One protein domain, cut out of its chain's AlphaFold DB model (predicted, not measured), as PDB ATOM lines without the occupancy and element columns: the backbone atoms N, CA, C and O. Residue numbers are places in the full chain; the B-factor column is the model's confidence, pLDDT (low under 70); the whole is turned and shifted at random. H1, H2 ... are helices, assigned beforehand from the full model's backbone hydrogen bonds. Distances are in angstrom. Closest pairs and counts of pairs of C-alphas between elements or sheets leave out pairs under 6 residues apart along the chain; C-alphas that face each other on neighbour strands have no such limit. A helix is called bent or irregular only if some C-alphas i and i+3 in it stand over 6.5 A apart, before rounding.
ATOM      1  N   LEU A  87     236.148 266.542 221.969       95.12
ATOM      2  CA  LEU A  87     236.459 267.422 223.086       95.12
ATOM      3  C   LEU A  87     235.706 268.734 222.906       95.12
ATOM      4  O   LEU A  87     235.663 269.262 221.799       95.12
ATOM      5  N   ASP A  88     235.155 269.263 223.988       94.75
ATOM      6  CA  ASP A  88     234.522 270.575 224.024       94.75
ATOM      7  C   ASP A  88     235.563 271.656 224.340       94.75
ATOM      8  O   ASP A  88     236.366 271.490 225.261       94.75
ATOM      9  N   ASP A  89     235.558 272.760 223.591       93.75
ATOM     10  CA  ASP A  89     236.552 273.832 223.737       93.75
ATOM     11  C   ASP A  89     236.558 274.440 225.141       93.75
ATOM     12  O   ASP A  89     237.621 274.693 225.716       93.75
ATOM     13  N   SER A  90     235.377 274.641 225.733       92.25
ATOM     14  CA  SER A  90     235.273 275.228 227.070       92.25
ATOM     15  C   SER A  90     235.933 274.326 228.116       92.25
ATOM     16  O   SER A  90     236.687 274.802 228.971       92.25
ATOM     17  N   PHE A  91     235.751 273.009 227.978       93.12
ATOM     18  CA  PHE A  91     236.356 272.033 228.869       93.12
ATOM     19  C   PHE A  91     237.860 271.861 228.626       93.12
ATOM     20  O   PHE A  91     238.627 271.781 229.586       93.12
ATOM     21  N   VAL A  92     238.312 271.858 227.368       92.25
ATOM     22  CA  VAL A  92     239.746 271.812 227.029       92.25
ATOM     23  C   VAL A  92     240.481 272.996 227.646       92.25
ATOM     24  O   VAL A  92     241.509 272.804 228.296       92.25
ATOM     25  N   ARG A  93     239.936 274.210 227.517       90.25
ATOM     26  CA  ARG A  93     240.508 275.415 228.132       90.25
ATOM     27  C   ARG A  93     240.627 275.273 229.644       90.25
ATOM     28  O   ARG A  93     241.674 275.537 230.227       90.25
ATOM     29  N   GLU A  94     239.558 274.815 230.274       90.38
ATOM     30  CA  GLU A  94     239.488 274.579 231.710       90.38
ATOM     31  C   GLU A  94     240.547 273.539 232.150       90.38
ATOM     32  O   GLU A  94     241.254 273.749 233.141       90.38
ATOM     33  N   VAL A  95     240.748 272.451 231.392       91.25
ATOM     34  CA  VAL A  95     241.804 271.442 231.629       91.25
ATOM     35  C   VAL A  95     243.210 272.017 231.458       91.25
ATOM     36  O   VAL A  95     244.049 271.799 232.332       91.25
ATOM     37  N   LEU A  96     243.476 272.774 230.393       89.69
ATOM     38  CA  LEU A  96     244.774 273.424 230.177       89.69
ATOM     39  C   LEU A  96     245.100 274.421 231.300       89.69
ATOM     40  O   LEU A  96     246.250 274.515 231.729       89.69
ATOM     41  N   ASN A  97     244.082 275.092 231.845       84.12
ATOM     42  CA  ASN A  97     244.253 276.075 232.910       84.12
ATOM     43  C   ASN A  97     244.577 275.455 234.274       84.12
ATOM     44  O   ASN A  97     245.460 275.936 234.986       84.12
ATOM     45  N   LYS A  98     243.854 274.396 234.661       80.75
ATOM     46  CA  LYS A  98     243.979 273.767 235.991       80.75
ATOM     47  C   LYS A  98     244.851 272.510 236.012       80.75
ATOM     48  O   LYS A  98     245.119 271.978 237.088       80.75
ATOM     49  N   ARG A  99     245.341 272.065 234.850       78.88
ATOM     50  CA  ARG A  99     246.044 270.787 234.643       78.88
ATOM     51  C   ARG A  99     245.149 269.578 234.975       78.88
ATOM     52  O   ARG A  99     243.956 269.701 235.247       78.88
ATOM     53  N   LEU A 100     245.722 268.375 234.909       76.19
ATOM     54  CA  LEU A 100     244.994 267.095 234.945       76.19
ATOM     55  C   LEU A 100     244.573 266.592 236.336       76.19
ATOM     56  O   LEU A 100     244.059 265.484 236.443       76.19
ATOM     57  N   ALA A 101     244.764 267.362 237.406       71.50
ATOM     58  CA  ALA A 101     244.347 266.945 238.743       71.50
ATOM     59  C   ALA A 101     242.926 267.449 239.035       71.50
ATOM     60  O   ALA A 101     242.753 268.603 239.420       71.50
ATOM     61  N   ARG A 102     241.910 266.593 238.846       80.56
ATOM     62  CA  ARG A 102     240.510 266.917 239.172       80.56
ATOM     63  C   ARG A 102     239.886 265.880 240.098       80.56
ATOM     64  O   ARG A 102     239.903 264.683 239.802       80.56
ATOM     65  N   SER A 103     239.336 266.351 241.213       86.75
ATOM     66  CA  SER A 103     238.415 265.603 242.068       86.75
ATOM     67  C   SER A 103     237.014 265.557 241.447       86.75
ATOM     68  O   SER A 103     236.713 266.283 240.500       86.75
ATOM     69  N   ARG A 104     236.120 264.728 242.002       87.81
ATOM     70  CA  ARG A 104     234.710 264.692 241.576       87.81
ATOM     71  C   ARG A 104     234.044 266.066 241.684       87.81
ATOM     72  O   ARG A 104     233.346 266.472 240.764       87.81
ATOM     73  N   LYS A 105     234.320 266.791 242.772       90.94
ATOM     74  CA  LYS A 105     233.819 268.152 242.972       90.94
ATOM     75  C   LYS A 105     234.357 269.111 241.906       90.94
ATOM     76  O   LYS A 105     233.592 269.886 241.354       90.94
ATOM     77  N   ASP A 106     235.636 268.998 241.542       91.12
ATOM     78  CA  ASP A 106     236.221 269.838 240.484       91.12
ATOM     79  C   ASP A 106     235.600 269.563 239.106       91.12
ATOM     80  O   ASP A 106     235.524 270.463 238.270       91.12
ATOM     81  N   LEU A 107     235.171 268.323 238.844       92.88
ATOM     82  CA  LEU A 107     234.446 267.971 237.620       92.88
ATOM     83  C   LEU A 107     233.018 268.528 237.623       92.88
ATOM     84  O   LEU A 107     232.562 268.995 236.584       92.88
ATOM     85  N   GLU A 108     232.334 268.528 238.769       93.38
ATOM     86  CA  GLU A 108     231.022 269.172 238.940       93.38
ATOM     87  C   GLU A 108     231.116 270.693 238.749       93.38
ATOM     88  O   GLU A 108     230.357 271.267 237.967       93.38
ATOM     89  N   ASP A 109     232.103 271.338 239.373       93.25
ATOM     90  CA  ASP A 109     232.351 272.774 239.227       93.25
ATOM     91  C   ASP A 109     232.700 273.141 237.775       93.25
ATOM     92  O   ASP A 109     232.229 274.152 237.251       93.25
ATOM     93  N   ALA A 110     233.477 272.300 237.088       92.81
ATOM     94  CA  ALA A 110     233.809 272.495 235.680       92.81
ATOM     95  C   ALA A 110     232.614 272.285 234.751       92.81
ATOM     96  O   ALA A 110     232.438 273.063 233.820       92.81
ATOM     97  N   ALA A 111     231.779 271.277 235.012       93.81
ATOM     98  CA  ALA A 111     230.538 271.057 234.277       93.81
ATOM     99  C   ALA A 111     229.614 272.277 234.379       93.81
ATOM    100  O   ALA A 111     229.128 272.761 233.358       93.81
ATOM    101  N   ASN A 112     229.472 272.844 235.580       93.62
ATOM    102  CA  ASN A 112     228.710 274.072 235.793       93.62
ATOM    103  C   ASN A 112     229.341 275.275 235.073       93.62
ATOM    104  O   ASN A 112     228.644 276.005 234.373       93.62
ATOM    105  N   GLY A 113     230.659 275.470 235.202       91.62
ATOM    106  CA  GLY A 113     231.371 276.594 234.584       91.62
ATOM    107  C   GLY A 113     231.394 276.554 233.052       91.62
ATOM    108  O   GLY A 113     231.346 277.600 232.412       91.62
ATOM    109  N   CYS A 114     231.427 275.356 232.469       91.75
ATOM    110  CA  CYS A 114     231.401 275.132 231.022       91.75
ATOM    111  C   CYS A 114     229.973 275.039 230.456       91.75
ATOM    112  O   CYS A 114     229.801 274.981 229.243       91.75
ATOM    113  N   ASN A 115     228.948 274.998 231.317       93.25
ATOM    114  CA  ASN A 115     227.565 274.693 230.941       93.25
ATOM    115  C   ASN A 115     227.434 273.357 230.175       93.25
ATOM    116  O   ASN A 115     226.750 273.249 229.155       93.25
ATOM    117  N   LEU A 116     228.121 272.327 230.672       92.94
ATOM    118  CA  LEU A 116     228.145 270.980 230.106       92.94
ATOM    119  C   LEU A 116     227.527 269.969 231.073       92.94
ATOM    120  O   LEU A 116     227.535 270.140 232.288       92.94
ATOM    121  N   ASN A 117     227.040 268.851 230.536       91.31
ATOM    122  CA  ASN A 117     226.601 267.730 231.363       91.31
ATOM    123  C   ASN A 117     227.811 267.065 232.056       91.31
ATOM    124  O   ASN A 117     228.817 266.768 231.406       91.31
ATOM    125  N   LEU A 118     227.680 266.754 233.350       92.69
ATOM    126  CA  LEU A 118     228.703 266.064 234.142       92.69
ATOM    127  C   LEU A 118     229.178 264.747 233.507       92.69
ATOM    128  O   LEU A 118     230.373 264.458 233.544       92.69
ATOM    129  N   ARG A 119     228.289 263.963 232.879       91.31
ATOM    130  CA  ARG A 119     228.655 262.733 232.150       91.31
ATOM    131  C   ARG A 119     229.597 263.040 230.986       91.31
ATOM    132  O   ARG A 119     230.576 262.326 230.801       91.31
ATOM    133  N   SER A 120     229.346 264.122 230.244       91.94
ATOM    134  CA  SER A 120     230.211 264.557 229.137       91.94
ATOM    135  C   SER A 120     231.581 265.009 229.644       91.94
ATOM    136  O   SER A 120     232.603 264.557 229.134       91.94
ATOM    137  N   VAL A 121     231.610 265.838 230.691       94.88
ATOM    138  CA  VAL A 121     232.856 266.301 231.324       94.88
ATOM    139  C   VAL A 121     233.673 265.138 231.882       94.88
ATOM    140  O   VAL A 121     234.877 265.065 231.651       94.88
ATOM    141  N   THR A 122     233.020 264.188 232.555       93.94
ATOM    142  CA  THR A 122     233.671 262.988 233.101       93.94
ATOM    143  C   THR A 122     234.260 262.134 231.980       93.94
ATOM    144  O   THR A 122     235.440 261.805 232.026       93.94
ATOM    145  N   ARG A 123     233.489 261.875 230.913       95.31
ATOM    146  CA  ARG A 123     233.960 261.162 229.714       95.31
ATOM    147  C   ARG A 123     235.187 261.832 229.100       95.31
ATOM    148  O   ARG A 123     236.184 261.166 228.833       95.31
ATOM    149  N   GLN A 124     235.109 263.140 228.851       95.94
ATOM    150  CA  GLN A 124     236.210 263.895 228.255       95.94
ATOM    151  C   GLN A 124     237.456 263.833 229.144       95.94
ATOM    152  O   GLN A 124     238.530 263.496 228.654       95.94
ATOM    153  N   TYR A 125     237.311 264.071 230.449       95.38
ATOM    154  CA  TYR A 125     238.409 263.970 231.409       95.38
ATOM    155  C   TYR A 125     239.042 262.578 231.430       95.38
ATOM    156  O   TYR A 125     240.263 262.465 231.330       95.38
ATOM    157  N   ASP A 126     238.234 261.521 231.508       94.69
ATOM    158  CA  ASP A 126     238.721 260.144 231.543       94.69
ATOM    159  C   ASP A 126     239.440 259.770 230.246       94.69
ATOM    160  O   ASP A 126     240.485 259.125 230.295       94.69
ATOM    161  N   ASN A 127     238.940 260.216 229.090       95.50
ATOM    162  CA  ASN A 127     239.613 260.030 227.806       95.50
ATOM    163  C   ASN A 127     240.976 260.737 227.782       95.50
ATOM    164  O   ASN A 127     241.977 260.110 227.438       95.50
ATOM    165  N   ILE A 128     241.040 262.008 228.196       95.19
ATOM    166  CA  ILE A 128     242.298 262.768 228.266       95.19
ATOM    167  C   ILE A 128     243.280 262.079 229.218       95.19
ATOM    168  O   ILE A 128     244.427 261.829 228.852       95.19
ATOM    169  N   LYS A 129     242.829 261.729 230.424       93.38
ATOM    170  CA  LYS A 129     243.643 261.078 231.452       93.38
ATOM    171  C   LYS A 129     244.156 259.715 230.995       93.38
ATOM    172  O   LYS A 129     245.311 259.388 231.251       93.38
ATOM    173  N   ARG A 130     243.320 258.928 230.308       92.81
ATOM    174  CA  ARG A 130     243.686 257.612 229.769       92.81
ATOM    175  C   ARG A 130     244.840 257.729 228.783       92.81
ATOM    176  O   ARG A 130     245.812 256.997 228.925       92.81
ATOM    177  N   VAL A 131     244.744 258.648 227.823       92.69
ATOM    178  CA  VAL A 131     245.804 258.835 226.824       92.69
ATOM    179  C   VAL A 131     247.047 259.458 227.451       92.69
ATOM    180  O   VAL A 131     248.144 258.983 227.194       92.69
ATOM    181  N   TYR A 132     246.887 260.474 228.305       91.88
ATOM    182  CA  TYR A 132     248.007 261.124 228.984       91.88
ATOM    183  C   TYR A 132     248.836 260.121 229.793       91.88
ATOM    184  O   TYR A 132     250.048 260.048 229.627       91.88
ATOM    185  N   ASN A 133     248.181 259.302 230.621       91.06
ATOM    186  CA  ASN A 133     248.870 258.300 231.432       91.06
ATOM    187  C   ASN A 133     249.528 257.214 230.577       91.06
ATOM    188  O   ASN A 133     250.612 256.762 230.917       91.06
ATOM    189  N   ALA A 134     248.874 256.787 229.493       90.31
ATOM    190  CA  ALA A 134     249.435 255.781 228.599       90.31
ATOM    191  C   ALA A 134     250.644 256.315 227.816       90.31
ATOM    192  O   ALA A 134     251.578 255.564 227.562       90.31
ATOM    193  N   TYR A 135     250.636 257.597 227.444       87.38
ATOM    194  CA  TYR A 135     251.746 258.242 226.745       87.38
ATOM    195  C   TYR A 135     252.946 258.513 227.667       87.38
ATOM    196  O   TYR A 135     254.084 258.321 227.263       87.38
ATOM    197  N   GLU A 136     252.700 258.920 228.915       86.06
ATOM    198  CA  GLU A 136     253.752 259.170 229.915       86.06
ATOM    199  C   GLU A 136     254.312 257.884 230.555       86.06
ATOM    200  O   GLU A 136     255.268 257.959 231.328       86.06
ATOM    201  N   ASP A 137     253.725 256.711 230.286       86.25
ATOM    202  CA  ASP A 137     254.208 255.437 230.827       86.25
ATOM    203  C   ASP A 137     255.602 255.112 230.254       86.25
ATOM    204  O   ASP A 137     255.717 254.851 229.054       86.25
ATOM    205  N   PRO A 138     256.664 255.044 231.082       77.56
ATOM    206  CA  PRO A 138     258.015 254.737 230.611       77.56
ATOM    207  C   PRO A 138     258.135 253.362 229.941       77.56
ATOM    208  O   PRO A 138     259.092 253.116 229.209       77.56
ATOM    209  N   ASN A 139     257.193 252.451 230.207       78.19
ATOM    210  CA  ASN A 139     257.158 251.125 229.592       78.19
ATOM    211  C   ASN A 139     256.603 251.160 228.162       78.19
ATOM    212  O   ASN A 139     256.824 250.225 227.386       78.19
ATOM    213  N   ASN A 140     255.904 252.234 227.795       71.56
ATOM    214  CA  ASN A 140     255.367 252.442 226.462       71.56
ATOM    215  C   ASN A 140     256.453 253.036 225.551       71.56
ATOM    216  O   ASN A 140     256.537 254.234 225.319       71.56
ATOM    217  N   THR A 141     257.338 252.167 225.067       59.69
ATOM    218  CA  THR A 141     258.560 252.542 224.329       59.69
ATOM    219  C   THR A 141     258.402 252.541 222.808       59.69
ATOM    220  O   THR A 141     259.379 252.735 222.088       59.69
ATOM    221  N   VAL A 142     257.198 252.279 222.291       61.09
ATOM    222  CA  VAL A 142     257.032 251.943 220.869       61.09
ATOM    223  C   VAL A 142     256.804 253.181 220.000       61.09
ATOM    224  O   VAL A 142     257.257 253.198 218.856       61.09
ATOM    225  N   GLU A 143     256.131 254.223 220.506       72.44
ATOM    226  CA  GLU A 143     255.683 255.354 219.679       72.44
ATOM    227  C   GLU A 143     255.870 256.705 220.371       72.44
ATOM    228  O   GLU A 143     255.044 257.135 221.171       72.44
ATOM    229  N   ASN A 144     256.941 257.407 220.006       78.56
ATOM    230  CA  ASN A 144     257.254 258.722 220.564       78.56
ATOM    231  C   ASN A 144     256.436 259.871 219.929       78.56
ATOM    232  O   ASN A 144     256.314 260.949 220.507       78.56
ATOM    233  N   ASN A 145     255.867 259.670 218.734       86.44
ATOM    234  CA  ASN A 145     255.006 260.657 218.080       86.44
ATOM    235  C   ASN A 145     253.565 260.535 218.610       86.44
ATOM    236  O   ASN A 145     252.889 259.538 218.345       86.44
ATOM    237  N   ILE A 146     253.069 261.571 219.302       88.12
ATOM    238  CA  ILE A 146     251.741 261.566 219.951       88.12
ATOM    239  C   ILE A 146     250.609 261.276 218.947       88.12
ATOM    240  O   ILE A 146     249.672 260.538 219.250       88.12
ATOM    241  N   TYR A 147     250.683 261.828 217.733       90.38
ATOM    242  CA  TYR A 147     249.661 261.623 216.702       90.38
ATOM    243  C   TYR A 147     249.602 260.163 216.220       90.38
ATOM    244  O   TYR A 147     248.527 259.571 216.105       90.38
ATOM    245  N   THR A 148     250.761 259.560 215.972       89.12
ATOM    246  CA  THR A 148     250.890 258.157 215.560       89.12
ATOM    247  C   THR A 148     250.437 257.226 216.683       89.12
ATOM    248  O   THR A 148     249.657 256.307 216.434       89.12
ATOM    249  N   PHE A 149     250.812 257.553 217.923       89.50
ATOM    250  CA  PHE A 149     250.341 256.877 219.127       89.50
ATOM    251  C   PHE A 149     248.809 256.839 219.205       89.50
ATOM    252  O   PHE A 149     248.213 255.773 219.374       89.50
ATOM    253  N   LEU A 150     248.152 257.982 219.010       91.31
ATOM    254  CA  LEU A 150     246.694 258.096 219.030       91.31
ATOM    255  C   LEU A 150     246.020 257.303 217.906       91.31
ATOM    256  O   LEU A 150     245.103 256.519 218.155       91.31
ATOM    257  N   THR A 151     246.487 257.479 216.671       90.56
ATOM    258  CA  THR A 151     245.884 256.826 215.498       90.56
ATOM    259  C   THR A 151     245.994 255.304 215.556       90.56
ATOM    260  O   THR A 151     245.057 254.615 215.160       90.56
ATOM    261  N   LYS A 152     247.091 254.751 216.085       88.69
ATOM    262  CA  LYS A 152     247.282 253.296 216.154       88.69
ATOM    263  C   LYS A 152     246.666 252.651 217.390       88.69
ATOM    264  O   LYS A 152     246.037 251.605 217.262       88.69
ATOM    265  N   ASN A 153     246.808 253.265 218.567       88.88
ATOM    266  CA  ASN A 153     246.357 252.655 219.826       88.88
ATOM    267  C   ASN A 153     244.885 252.954 220.139       88.88
ATOM    268  O   ASN A 153     244.221 252.158 220.802       88.88
ATOM    269  N   TYR A 154     244.356 254.072 219.634       90.50
ATOM    270  CA  TYR A 154     242.975 254.500 219.873       90.50
ATOM    271  C   TYR A 154     242.137 254.586 218.591       90.50
ATOM    272  O   TYR A 154     240.947 254.861 218.675       90.50
ATOM    273  N   LEU A 155     242.707 254.300 217.413       89.62
ATOM    274  CA  LEU A 155     241.970 254.227 216.139       89.62
ATOM    275  C   LEU A 155     241.152 255.495 215.822       89.62
ATOM    276  O   LEU A 155     240.115 255.419 215.162       89.62
ATOM    277  N   LEU A 156     241.602 256.650 216.318       91.25
ATOM    278  CA  LEU A 156     240.920 257.933 216.158       91.25
ATOM    279  C   LEU A 156     241.163 258.508 214.761       91.25
ATOM    280  O   LEU A 156     242.241 258.328 214.183       91.25
ATOM    281  N   SER A 157     240.192 259.258 214.235       91.75
ATOM    282  CA  SER A 157     240.362 259.969 212.965       91.75
ATOM    283  C   SER A 157     241.545 260.953 213.002       91.75
ATOM    284  O   SER A 157     241.954 261.411 214.077       91.75
ATOM    285  N   PRO A 158     242.103 261.337 211.838       90.44
ATOM    286  CA  PRO A 158     243.161 262.346 211.762       90.44
ATOM    287  C   PRO A 158     242.801 263.679 212.432       90.44
ATOM    288  O   PRO A 158     243.671 264.379 212.949       90.44
ATOM    289  N   GLN A 159     241.527 264.064 212.411       90.06
ATOM    290  CA  GLN A 159     241.026 265.297 213.009       90.06
ATOM    291  C   GLN A 159     241.097 265.222 214.538       90.06
ATOM    292  O   GLN A 159     241.747 266.057 215.164       90.06
ATOM    293  N   VAL A 160     240.506 264.180 215.130       93.31
ATOM    294  CA  VAL A 160     240.486 264.001 216.590       93.31
ATOM    295  C   VAL A 160     241.900 263.738 217.120       93.31
ATOM    296  O   VAL A 160     242.311 264.337 218.111       93.31
ATOM    297  N   SER A 161     242.688 262.920 216.415       92.81
ATOM    298  CA  SER A 161     244.085 262.635 216.765       92.81
ATOM    299  C   SER A 161     244.953 263.895 216.816       92.81
ATOM    300  O   SER A 161     245.754 264.043 217.735       92.81
ATOM    301  N   ARG A 162     244.801 264.833 215.868       91.62
ATOM    302  CA  ARG A 162     245.550 266.105 215.880       91.62
ATOM    303  C   ARG A 162     245.204 266.956 217.094       91.62
ATOM    304  O   ARG A 162     246.106 267.406 217.796       91.62
ATOM    305  N   ARG A 163     243.911 267.101 217.377       93.44
ATOM    306  CA  ARG A 163     243.410 267.862 218.525       93.44
ATOM    307  C   ARG A 163     243.930 267.310 219.853       93.44
ATOM    308  O   ARG A 163     244.483 268.057 220.659       93.44
ATOM    309  N   TYR A 164     243.860 265.991 220.054       94.62
ATOM    310  CA  TYR A 164     244.461 265.355 221.231       94.62
ATOM    311  C   TYR A 164     245.977 265.517 221.277       94.62
ATOM    312  O   TYR A 164     246.507 265.780 222.351       94.62
ATOM    313  N   ALA A 165     246.678 265.378 220.149       92.94
ATOM    314  CA  ALA A 165     248.128 265.515 220.111       92.94
ATOM    315  C   ALA A 165     248.584 266.916 220.542       92.94
ATOM    316  O   ALA A 165     249.459 267.031 221.396       92.94
ATOM    317  N   CYS A 166     247.945 267.970 220.027       93.94
ATOM    318  CA  CYS A 166     248.229 269.351 220.415       93.94
ATOM    319  C   CYS A 166     247.913 269.616 221.894       93.94
ATOM    320  O   CYS A 166     248.718 270.205 222.613       93.94
ATOM    321  N   MET A 167     246.765 269.148 222.384       93.25
ATOM    322  CA  MET A 167     246.395 269.316 223.791       93.25
ATOM    323  C   MET A 167     247.345 268.547 224.728       93.25
ATOM    324  O   MET A 167     247.807 269.101 225.726       93.25
ATOM    325  N   LEU A 168     247.667 267.287 224.420       92.44
ATOM    326  CA  LEU A 168     248.608 266.483 225.207       92.44
ATOM    327  C   LEU A 168     250.001 267.095 225.200       92.44
ATOM    328  O   LEU A 168     250.622 267.165 226.255       92.44
ATOM    329  N   PHE A 169     250.453 267.601 224.053       92.44
ATOM    330  CA  PHE A 169     251.700 268.345 223.942       92.44
ATOM    331  C   PHE A 169     251.770 269.489 224.962       92.44
ATOM    332  O   PHE A 169     252.716 269.565 225.750       92.44
ATOM    333  N   LEU A 170     250.738 270.337 225.001       93.19
ATOM    334  CA  LEU A 170     250.673 271.474 225.922       93.19
ATOM    335  C   LEU A 170     250.689 271.032 227.395       93.19
ATOM    336  O   LEU A 170     251.346 271.668 228.226       93.19
ATOM    337  N   LEU A 171     250.003 269.930 227.715       91.75
ATOM    338  CA  LEU A 171     249.928 269.368 229.067       91.75
ATOM    339  C   LEU A 171     251.252 268.745 229.523       91.75
ATOM    340  O   LEU A 171     251.720 269.057 230.621       91.75
ATOM    341  N   VAL A 172     251.862 267.900 228.687       89.44
ATOM    342  CA  VAL A 172     253.135 267.210 228.960       89.44
ATOM    343  C   VAL A 172     254.257 268.226 229.149       89.44
ATOM    344  O   VAL A 172     254.995 268.179 230.136       89.44
ATOM    345  N   GLN A 173     254.334 269.217 228.256       89.56
ATOM    346  CA  GLN A 173     255.355 270.262 228.328       89.56
ATOM    347  C   GLN A 173     255.068 271.321 229.397       89.56
ATOM    348  O   GLN A 173     255.979 272.049 229.798       89.56
ATOM    349  N   LYS A 174     253.844 271.349 229.945       90.81
ATOM    350  CA  LYS A 174     253.404 272.252 231.020       90.81
ATOM    351  C   LYS A 174     253.532 273.727 230.628       90.81
ATOM    352  O   LYS A 174     254.066 274.519 231.404       90.81
ATOM    353  N   PHE A 175     253.048 274.076 229.437       92.56
ATOM    354  CA  PHE A 175     252.998 275.467 228.981       92.56
ATOM    355  C   PHE A 175     252.167 276.342 229.928       92.56
ATOM    356  O   PHE A 175     251.136 275.917 230.458       92.56
ATOM    357  N   ASN A 176     252.608 277.582 230.129       90.00
ATOM    358  CA  ASN A 176     251.940 278.548 230.993       90.00
ATOM    359  C   ASN A 176     250.936 279.377 230.180       90.00
ATOM    360  O   ASN A 176     251.236 280.460 229.691       90.00
ATOM    361  N   LEU A 177     249.715 278.854 230.034       90.56
ATOM    362  CA  LEU A 177     248.645 279.493 229.249       90.56
ATOM    363  C   LEU A 177     247.719 280.396 230.085       90.56
ATOM    364  O   LEU A 177     246.879 281.106 229.541       90.56
ATOM    365  N   THR A 178     247.874 280.394 231.410       84.69
ATOM    366  CA  THR A 178     247.013 281.128 232.356       84.69
ATOM    367  C   THR A 178     247.620 282.410 232.897       84.69
ATOM    368  O   THR A 178     246.924 283.179 233.559       84.69
ATOM    369  N   ALA A 179     248.904 282.652 232.639       79.62
ATOM    370  CA  ALA A 179     249.633 283.770 233.228       79.62
ATOM    371  C   ALA A 179     249.107 285.135 232.755       79.62
ATOM    372  O   ALA A 179     249.161 286.116 233.496       79.62
ATOM    373  N   LYS A 180     248.529 285.192 231.548       84.56
ATOM    374  CA  LYS A 180     248.097 286.437 230.915       84.56
ATOM    375  C   LYS A 180     246.636 286.407 230.495       84.56
ATOM    376  O   LYS A 180     246.190 285.502 229.795       84.56
ATOM    377  N   LYS A 181     245.905 287.478 230.823       86.62
ATOM    378  CA  LYS A 181     244.478 287.629 230.485       86.62
ATOM    379  C   LYS A 181     244.195 287.481 228.985       86.62
ATOM    380  O   LYS A 181     243.168 286.928 228.622       86.62
ATOM    381  N   ARG A 182     245.107 287.946 228.122       88.06
ATOM    382  CA  ARG A 182     244.968 287.800 226.665       88.06
ATOM    383  C   ARG A 182     244.951 286.330 226.239       88.06
ATOM    384  O   ARG A 182     244.080 285.956 225.468       88.06
ATOM    385  N   LEU A 183     245.829 285.496 226.803       90.00
ATOM    386  CA  LEU A 183     245.875 284.056 226.512       90.00
ATOM    387  C   LEU A 183     244.608 283.331 226.964       90.00
ATOM    388  O   LEU A 183     244.137 282.440 226.266       90.00
ATOM    389  N   LEU A 184     243.997 283.767 228.069       87.50
ATOM    390  CA  LEU A 184     242.712 283.227 228.524       87.50
ATOM    391  C   LEU A 184     241.566 283.475 227.535       87.50
ATOM    392  O   LEU A 184     240.558 282.773 227.614       87.50
ATOM    393  N   ASN A 185     241.707 284.448 226.628       88.56
ATOM    394  CA  ASN A 185     240.700 284.791 225.626       88.56
ATOM    395  C   ASN A 185     240.955 284.133 224.260       88.56
ATOM    396  O   ASN A 185     240.024 284.079 223.465       88.56
ATOM    397  N   VAL A 186     242.155 283.604 224.000       91.50
ATOM    398  CA  VAL A 186     242.490 282.937 222.728       91.50
ATOM    399  C   VAL A 186     241.623 281.693 222.548       91.50
ATOM    400  O   VAL A 186     241.426 280.930 223.495       91.50
ATOM    401  N   GLU A 187     241.073 281.493 221.350       92.12
ATOM    402  CA  GLU A 187     240.262 280.319 221.006       92.12
ATOM    403  C   GLU A 187     241.058 279.013 221.120       92.12
ATOM    404  O   GLU A 187     242.272 278.982 220.923       92.12
ATOM    405  N   CYS A 188     240.381 277.914 221.466       91.69
ATOM    406  CA  CYS A 188     241.063 276.629 221.648       91.69
ATOM    407  C   CYS A 188     241.673 276.124 220.343       91.69
ATOM    408  O   CYS A 188     242.802 275.645 220.365       91.69
ATOM    409  N   GLU A 189     240.983 276.326 219.220       93.12
ATOM    410  CA  GLU A 189     241.515 276.033 217.891       93.12
ATOM    411  C   GLU A 189     242.842 276.767 217.644       93.12
ATOM    412  O   GLU A 189     243.834 276.146 217.273       93.12
ATOM    413  N   ASN A 190     242.928 278.055 217.978       94.88
ATOM    414  CA  ASN A 190     244.165 278.820 217.821       94.88
ATOM    415  C   ASN A 190     245.296 278.314 218.733       94.88
ATOM    416  O   ASN A 190     246.456 278.276 218.320       94.88
ATOM    417  N   LEU A 191     244.987 277.875 219.960       94.19
ATOM    418  CA  LEU A 191     245.976 277.233 220.837       94.19
ATOM    419  C   LEU A 191     246.462 275.893 220.262       94.19
ATOM    420  O   LEU A 191     247.653 275.583 220.353       94.19
ATOM    421  N   GLU A 192     245.568 275.112 219.651       93.31
ATOM    422  CA  GLU A 192     245.907 273.863 218.962       93.31
ATOM    423  C   GLU A 192     246.812 274.117 217.750       93.31
ATOM    424  O   GLU A 192     247.807 273.413 217.560       93.31
ATOM    425  N   LEU A 193     246.509 275.149 216.964       94.38
ATOM    426  CA  LEU A 193     247.310 275.582 215.821       94.38
ATOM    427  C   LEU A 193     248.699 276.063 216.265       94.38
ATOM    428  O   LEU A 193     249.708 275.648 215.694       94.38
ATOM    429  N   CYS A 194     248.784 276.842 217.345       95.75
ATOM    430  CA  CYS A 194     250.052 277.228 217.968       95.75
ATOM    431  C   CYS A 194     250.881 276.017 218.424       95.75
ATOM    432  O   CYS A 194     252.081 275.952 218.157       95.75
ATOM    433  N   ALA A 195     250.261 275.037 219.082       94.88
ATOM    434  CA  ALA A 195     250.932 273.800 219.478       94.88
ATOM    435  C   ALA A 195     251.465 273.019 218.263       94.88
ATOM    436  O   ALA A 195     252.602 272.543 218.285       94.88
ATOM    437  N   ALA A 196     250.684 272.942 217.181       93.44
ATOM    438  CA  ALA A 196     251.117 272.310 215.939       93.44
ATOM    439  C   ALA A 196     252.323 273.020 215.309       93.44
ATOM    440  O   ALA A 196     253.251 272.355 214.844       93.44
ATOM    441  N   LEU A 197     252.356 274.355 215.354       94.12
ATOM    442  CA  LEU A 197     253.502 275.143 214.900       94.12
ATOM    443  C   LEU A 197     254.760 274.850 215.724       94.12
ATOM    444  O   LEU A 197     255.832 274.693 215.142       94.12
ATOM    445  N   VAL A 198     254.649 274.717 217.050       93.88
ATOM    446  CA  VAL A 198     255.796 274.353 217.902       93.88
ATOM    447  C   VAL A 198     256.324 272.962 217.540       93.88
ATOM    448  O   VAL A 198     257.526 272.800 217.328       93.88
ATOM    449  N   LEU A 199     255.444 271.969 217.397       90.75
ATOM    450  CA  LEU A 199     255.842 270.613 217.008       90.75
ATOM    451  C   LEU A 199     256.534 270.594 215.632       90.75
ATOM    452  O   LEU A 199     257.592 269.987 215.471       90.75
ATOM    453  N   ALA A 200     255.992 271.310 214.645       89.25
ATOM    454  CA  ALA A 200     256.545 271.315 213.293       89.25
ATOM    455  C   ALA A 200     257.850 272.123 213.167       89.25
ATOM    456  O   ALA A 200     258.820 271.672 212.552       89.25
ATOM    457  N   PHE A 201     257.905 273.321 213.748       90.31
ATOM    458  CA  PHE A 201     259.014 274.255 213.541       90.31
ATOM    459  C   PHE A 201     260.085 274.217 214.624       90.31
ATOM    460  O   PHE A 201     261.191 274.681 214.364       90.31
ATOM    461  N   LEU A 202     259.792 273.685 215.809       89.62
ATOM    462  CA  LEU A 202     260.759 273.653 216.902       89.62
ATOM    463  C   LEU A 202     261.130 272.238 217.335       89.62
ATOM    464  O   LEU A 202     262.245 272.085 217.810       89.62
ATOM    465  N   ALA A 203     260.272 271.224 217.171       85.81
ATOM    466  CA  ALA A 203     260.583 269.853 217.608       85.81
ATOM    467  C   ALA A 203     261.164 268.954 216.500       85.81
ATOM    468  O   ALA A 203     262.019 268.115 216.773       85.81
ATOM    469  N   LEU A 204     260.753 269.129 215.236       85.88
ATOM    470  CA  LEU A 204     261.305 268.331 214.133       85.88
ATOM    471  C   LEU A 204     262.797 268.642 213.898       85.88
ATOM    472  O   LEU A 204     263.176 269.811 213.834       85.88
ATOM    473  N   ASP A 205     263.613 267.612 213.669       85.75
ATOM    474  CA  ASP A 205     265.013 267.760 213.247       85.75
ATOM    475  C   ASP A 205     265.146 268.654 211.998       85.75
ATOM    476  O   ASP A 205     264.444 268.461 211.002       85.75
ATOM    477  N   SER A 206     266.072 269.615 212.018       85.00
ATOM    478  CA  SER A 206     266.263 270.578 210.929       85.00
ATOM    479  C   SER A 206     266.545 269.919 209.582       85.00
ATOM    480  O   SER A 206     266.042 270.390 208.562       85.00
ATOM    481  N   LYS A 207     267.294 268.809 209.520       84.06
ATOM    482  CA  LYS A 207     267.540 268.132 208.232       84.06
ATOM    483  C   LYS A 207     266.264 267.498 207.696       84.06
ATOM    484  O   LYS A 207     266.063 267.495 206.481       84.06
ATOM    485  N   ALA A 208     265.428 266.942 208.570       84.38
ATOM    486  CA  ALA A 208     264.120 266.424 208.189       84.38
ATOM    487  C   ALA A 208     263.183 267.559 207.744       84.38
ATOM    488  O   ALA A 208     262.569 267.450 206.684       84.38
ATOM    489  N   PHE A 209     263.153 268.669 208.487       87.44
ATOM    490  CA  PHE A 209     262.343 269.846 208.172       87.44
ATOM    491  C   PHE A 209     262.633 270.371 206.764       87.44
ATOM    492  O   PHE A 209     261.738 270.393 205.920       87.44
ATOM    493  N   PHE A 210     263.893 270.711 206.462       82.81
ATOM    494  CA  PHE A 210     264.240 271.263 205.149       82.81
ATOM    495  C   PHE A 210     264.063 270.252 204.020       82.81
ATOM    496  O   PHE A 210     263.698 270.640 202.920       82.81
ATOM    497  N   ARG A 211     264.242 268.952 204.274       84.38
ATOM    498  CA  ARG A 211     263.941 267.926 203.265       84.38
ATOM    499  C   ARG A 211     262.463 267.921 202.878       84.38
ATOM    500  O   ARG A 211     262.159 267.769 201.701       84.38
ATOM    501  N   ILE A 212     261.567 268.072 203.853       82.62
ATOM    502  CA  ILE A 212     260.120 268.107 203.613       82.62
ATOM    503  C   ILE A 212     259.727 269.412 202.915       82.62
ATOM    504  O   ILE A 212     258.989 269.367 201.938       82.62
ATOM    505  N   VAL A 213     260.264 270.552 203.363       81.56
ATOM    506  CA  VAL A 213     260.009 271.859 202.734       81.56
ATOM    507  C   VAL A 213     260.480 271.874 201.278       81.56
ATOM    508  O   VAL A 213     259.694 272.209 200.400       81.56
ATOM    509  N   LEU A 214     261.716 271.437 201.005       76.25
ATOM    510  CA  LEU A 214     262.290 271.407 199.653       76.25
ATOM    511  C   LEU A 214     261.562 270.446 198.703       76.25
ATOM    512  O   LEU A 214     261.562 270.661 197.494       76.25
ATOM    513  N   ALA A 215     260.950 269.384 199.231       76.12
ATOM    514  CA  ALA A 215     260.128 268.489 198.423       76.12
ATOM    515  C   ALA A 215     258.820 269.156 197.959       76.12
ATOM    516  O   ALA A 215     258.293 268.772 196.918       76.12
ATOM    517  N   ASP A 216     258.313 270.145 198.706       69.19
ATOM    518  CA  ASP A 216     257.079 270.875 198.380       69.19
ATOM    519  C   ASP A 216     257.340 272.114 197.513       69.19
ATOM    520  O   ASP A 216     256.506 272.476 196.689       69.19
ATOM    521  N   SER A 217     258.521 272.732 197.630       64.44
ATOM    522  CA  SER A 217     258.940 273.884 196.820       64.44
ATOM    523  C   SER A 217     259.605 273.512 195.485       64.44
ATOM    524  O   SER A 217     260.242 274.350 194.852       64.44
ATOM    525  N   ALA A 218     259.417 272.279 195.000       49.53
ATOM    526  CA  ALA A 218     260.040 271.744 193.781       49.53
ATOM    527  C   ALA A 218     259.727 272.510 192.469       49.53
ATOM    528  O   ALA A 218     260.256 272.140 191.419       49.53
ATOM    529  N   SER A 219     258.904 273.564 192.498       50.53
ATOM    530  CA  SER A 219     258.635 274.436 191.346       50.53
ATOM    531  C   SER A 219     259.375 275.777 191.351       50.53
ATOM    532  O   SER A 219     259.435 276.397 190.295       50.53
ATOM    533  N   ASP A 220     259.943 276.228 192.471       47.81
ATOM    534  CA  ASP A 220     260.722 277.472 192.515       47.81
ATOM    535  C   ASP A 220     261.684 277.418 193.703       47.81
ATOM    536  O   ASP A 220     261.257 277.308 194.853       47.81
ATOM    537  N   GLY A 221     262.989 277.434 193.432       50.22
ATOM    538  CA  GLY A 221     264.064 277.168 194.397       50.22
ATOM    539  C   GLY A 221     264.258 278.222 195.494       50.22
ATOM    540  O   GLY A 221     265.365 278.341 196.014       50.22
ATOM    541  N   ASP A 222     263.218 278.980 195.833       57.69
ATOM    542  CA  ASP A 222     263.256 280.052 196.817       57.69
ATOM    543  C   ASP A 222     262.682 279.571 198.157       57.69
ATOM    544  O   ASP A 222     261.468 279.496 198.368       57.69
ATOM    545  N   GLU A 223     263.571 279.267 199.111       61.97
ATOM    546  CA  GLU A 223     263.202 278.963 200.505       61.97
ATOM    547  C   GLU A 223     262.393 280.120 201.145       61.97
ATOM    548  O   GLU A 223     261.652 279.907 202.106       61.97
ATOM    549  N   TYR A 224     262.458 281.328 200.566       61.16
ATOM    550  CA  TYR A 224     261.684 282.509 200.961       61.16
ATOM    551  C   TYR A 224     260.175 282.393 200.753       61.16
ATOM    552  O   TYR A 224     259.433 283.094 201.443       61.16
ATOM    553  N   ASN A 225     259.703 281.481 199.900       66.06
ATOM    554  CA  ASN A 225     258.268 281.276 199.679       66.06
ATOM    555  C   ASN A 225     257.523 280.906 200.973       66.06
ATOM    556  O   ASN A 225     256.360 281.272 201.154       66.06
ATOM    557  N   LEU A 226     258.212 280.262 201.925       70.69
ATOM    558  CA  LEU A 226     257.639 279.911 203.224       70.69
ATOM    559  C   LEU A 226     257.300 281.151 204.077       70.69
ATOM    560  O   LEU A 226     256.432 281.089 204.940       70.69
ATOM    561  N   LEU A 227     257.941 282.300 203.845       69.19
ATOM    562  CA  LEU A 227     257.590 283.532 204.552       69.19
ATOM    563  C   LEU A 227     256.383 284.241 203.954       69.19
ATOM    564  O   LEU A 227     255.821 285.091 204.640       69.19
ATOM    565  N   GLU A 228     255.987 283.957 202.717       70.62
ATOM    566  CA  GLU A 228     254.976 284.748 202.007       70.62
ATOM    567  C   GLU A 228     253.623 284.025 201.928       70.62
ATOM    568  O   GLU A 228     252.592 284.662 202.157       70.62
ATOM    569  N   ASP A 229     253.607 282.698 201.749       76.94
ATOM    570  CA  ASP A 229     252.374 281.922 201.561       76.94
ATOM    571  C   ASP A 229     251.931 281.153 202.824       76.94
ATOM    572  O   ASP A 229     252.481 280.114 203.203       76.94
ATOM    573  N   ASN A 230     250.867 281.651 203.465       79.88
ATOM    574  CA  ASN A 230     250.250 281.023 204.637       79.88
ATOM    575  C   ASN A 230     249.635 279.640 204.324       79.88
ATOM    576  O   ASN A 230     249.694 278.737 205.157       79.88
ATOM    577  N   ALA A 231     249.062 279.439 203.133       82.12
ATOM    578  CA  ALA A 231     248.452 278.163 202.760       82.12
ATOM    579  C   ALA A 231     249.519 277.077 202.566       82.12
ATOM    580  O   ALA A 231     249.370 275.961 203.076       82.12
ATOM    581  N   LEU A 232     250.629 277.425 201.905       79.69
ATOM    582  CA  LEU A 232     251.793 276.547 201.782       79.69
ATOM    583  C   LEU A 232     252.357 276.179 203.162       79.69
ATOM    584  O   LEU A 232     252.632 275.006 203.423       79.69
ATOM    585  N   CYS A 233     252.454 277.144 204.081       83.00
ATOM    586  CA  CYS A 233     252.916 276.884 205.445       83.00
ATOM    587  C   CYS A 233     252.063 275.839 206.166       83.00
ATOM    588  O   CYS A 233     252.604 274.902 206.755       83.00
ATOM    589  N   TRP A 234     250.735 275.959 206.107       87.19
ATOM    590  CA  TRP A 234     249.844 274.992 206.753       87.19
ATOM    591  C   TRP A 234     249.883 273.613 206.091       87.19
ATOM    592  O   TRP A 234     249.830 272.604 206.797       87.19
ATOM    593  N   SER A 235     250.044 273.546 204.765       84.62
ATOM    594  CA  SER A 235     250.315 272.285 204.055       84.62
ATOM    595  C   SER A 235     251.561 271.593 204.622       84.62
ATOM    596  O   SER A 235     251.513 270.411 204.977       84.62
ATOM    597  N   VAL A 236     252.653 272.344 204.790       83.38
ATOM    598  CA  VAL A 236     253.911 271.844 205.359       83.38
ATOM    599  C   VAL A 236     253.730 271.381 206.809       83.38
ATOM    600  O   VAL A 236     254.143 270.270 207.141       83.38
ATOM    601  N   VAL A 237     253.072 272.173 207.667       88.00
ATOM    602  CA  VAL A 237     252.829 271.822 209.084       88.00
ATOM    603  C   VAL A 237     252.140 270.467 209.204       88.00
ATOM    604  O   VAL A 237     252.612 269.598 209.939       88.00
ATOM    605  N   TRP A 238     251.057 270.249 208.457       86.56
ATOM    606  CA  TRP A 238     250.294 269.004 208.561       86.56
ATOM    607  C   TRP A 238     250.990 267.800 207.926       86.56
ATOM    608  O   TRP A 238     250.769 266.680 208.384       86.56
ATOM    609  N   LYS A 239     251.865 268.008 206.933       84.12
ATOM    610  CA  LYS A 239     252.745 266.953 206.399       84.12
ATOM    611  C   LYS A 239     253.842 266.559 207.385       84.12
ATOM    612  O   LYS A 239     254.190 265.386 207.461       84.12
ATOM    613  N   ILE A 240     254.373 267.524 208.137       83.50
ATOM    614  CA  ILE A 240     255.416 267.307 209.147       83.50
ATOM    615  C   ILE A 240     254.860 266.622 210.394       83.50
ATOM    616  O   ILE A 240     255.551 265.810 211.001       83.50
ATOM    617  N   PHE A 241     253.630 266.944 210.783       81.19
ATOM    618  CA  PHE A 241     253.037 266.532 212.056       81.19
ATOM    619  C   PHE A 241     253.186 265.025 212.390       81.19
ATOM    620  O   PHE A 241     253.551 264.704 213.526       81.19
ATOM    621  N   PRO A 242     253.005 264.078 211.443       81.00
ATOM    622  CA  PRO A 242     253.222 262.649 211.695       81.00
ATOM    623  C   PRO A 242     254.697 262.233 211.834       81.00
ATOM    624  O   PRO A 242     254.968 261.142 212.318       81.00
TER     625      PRO A 242
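This is residues 87 to 242 of the 424 residues of the protein "Hypothetical protein" of Spumella elongata (UniProt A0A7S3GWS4). Ten helices make an oblong body of crossed helices, with H5 in its middle: H1, H2 and H3 make one end, and H8, H9 and H10 make the other. H7 crosses H5 and reaches from H1 to H10, while H4 packs on H5 and the short H6 touches no helix. The printed part has 156 residues, with H1 to H10 in order along it and no named strand, and its class is all helix. It is only just compact, close to loose, with a radius of gyration of the C-alphas of 17.5 A, and spans 58 by 39 by 25 A.

H1 is residues 89 to 98, beginning with C-alpha 89 at (236.552, 273.832, 223.737). H2 is residues 104 to 114, and H3, the longest, is residues 118 to 136, 26.3 A. H4 is residues 146 to 153. H5, residues 158 to 173, is 22.0 A long and begins with C-alpha 158 at (243.161, 262.346, 211.762). H6 is residues 181 to 185. H7, residues 188 to 203, is 21.1 A long. H8 is residues 206 to 216 and H9 residues 225 to 228. H10, residues 230 to 242, is 19.9 A long and ends with C-alpha 242 at (253.222, 262.649, 211.695); it is irregular, but only just, with C-alphas 239 and 242 6.8 A apart.

H5 is the hub, touching H1, H3, H4 and H7. With residues 167 to 171 alone it touches H1 at a shallow tilt of 17 degrees, the same way; the closest C-alphas, of Leu 96 and Leu 171, are 6.7 A apart. H4 touches H5 at a steep tilt of 54 degrees, opposite ways, closest at the C-alphas of Ile 146 and Ala 165, 5.4 A. H7 touches H5 with residues 192 to 196 alone, only just about perpendicular at 73 degrees; the closest C-alphas, of Cys 166 and Glu 192, are 5.3 A apart. Toward one end, H3 touches H2 with residues 118 to 122 alone, closest at the C-alphas of Ala 111 and Leu 118, 5.3 A. Toward the other, H10 touches H7, with the closest C-alphas, of Ala 200 and Val 237, 5.6 A apart, and H8, with those of Val 213 and Val 236 6.6 A apart. H9 is close to H10 but not clearly touching, with the C-alphas of Leu 226 and Cys 233 6.0 A apart. H2 and H5 are apart, for instance. Every O i to N i+4 pair is within hydrogen-bond range in H1, H2, H3, H4, H5, H7 and H8; H10 has 8 of 9, H6 has 0 of 1 but 2 of 2 O i to N i+3 pairs, and H9 is too short for an O i to N i+4 pair.

The two C-alphas farthest apart, of Lys 105 and Asp 220, are 57.9 A apart. The printed part has no cut and no long link. Mean pLDDT of the printed part is 86.1, with residues 141 to 142, 216 to 225 and 227 under 70.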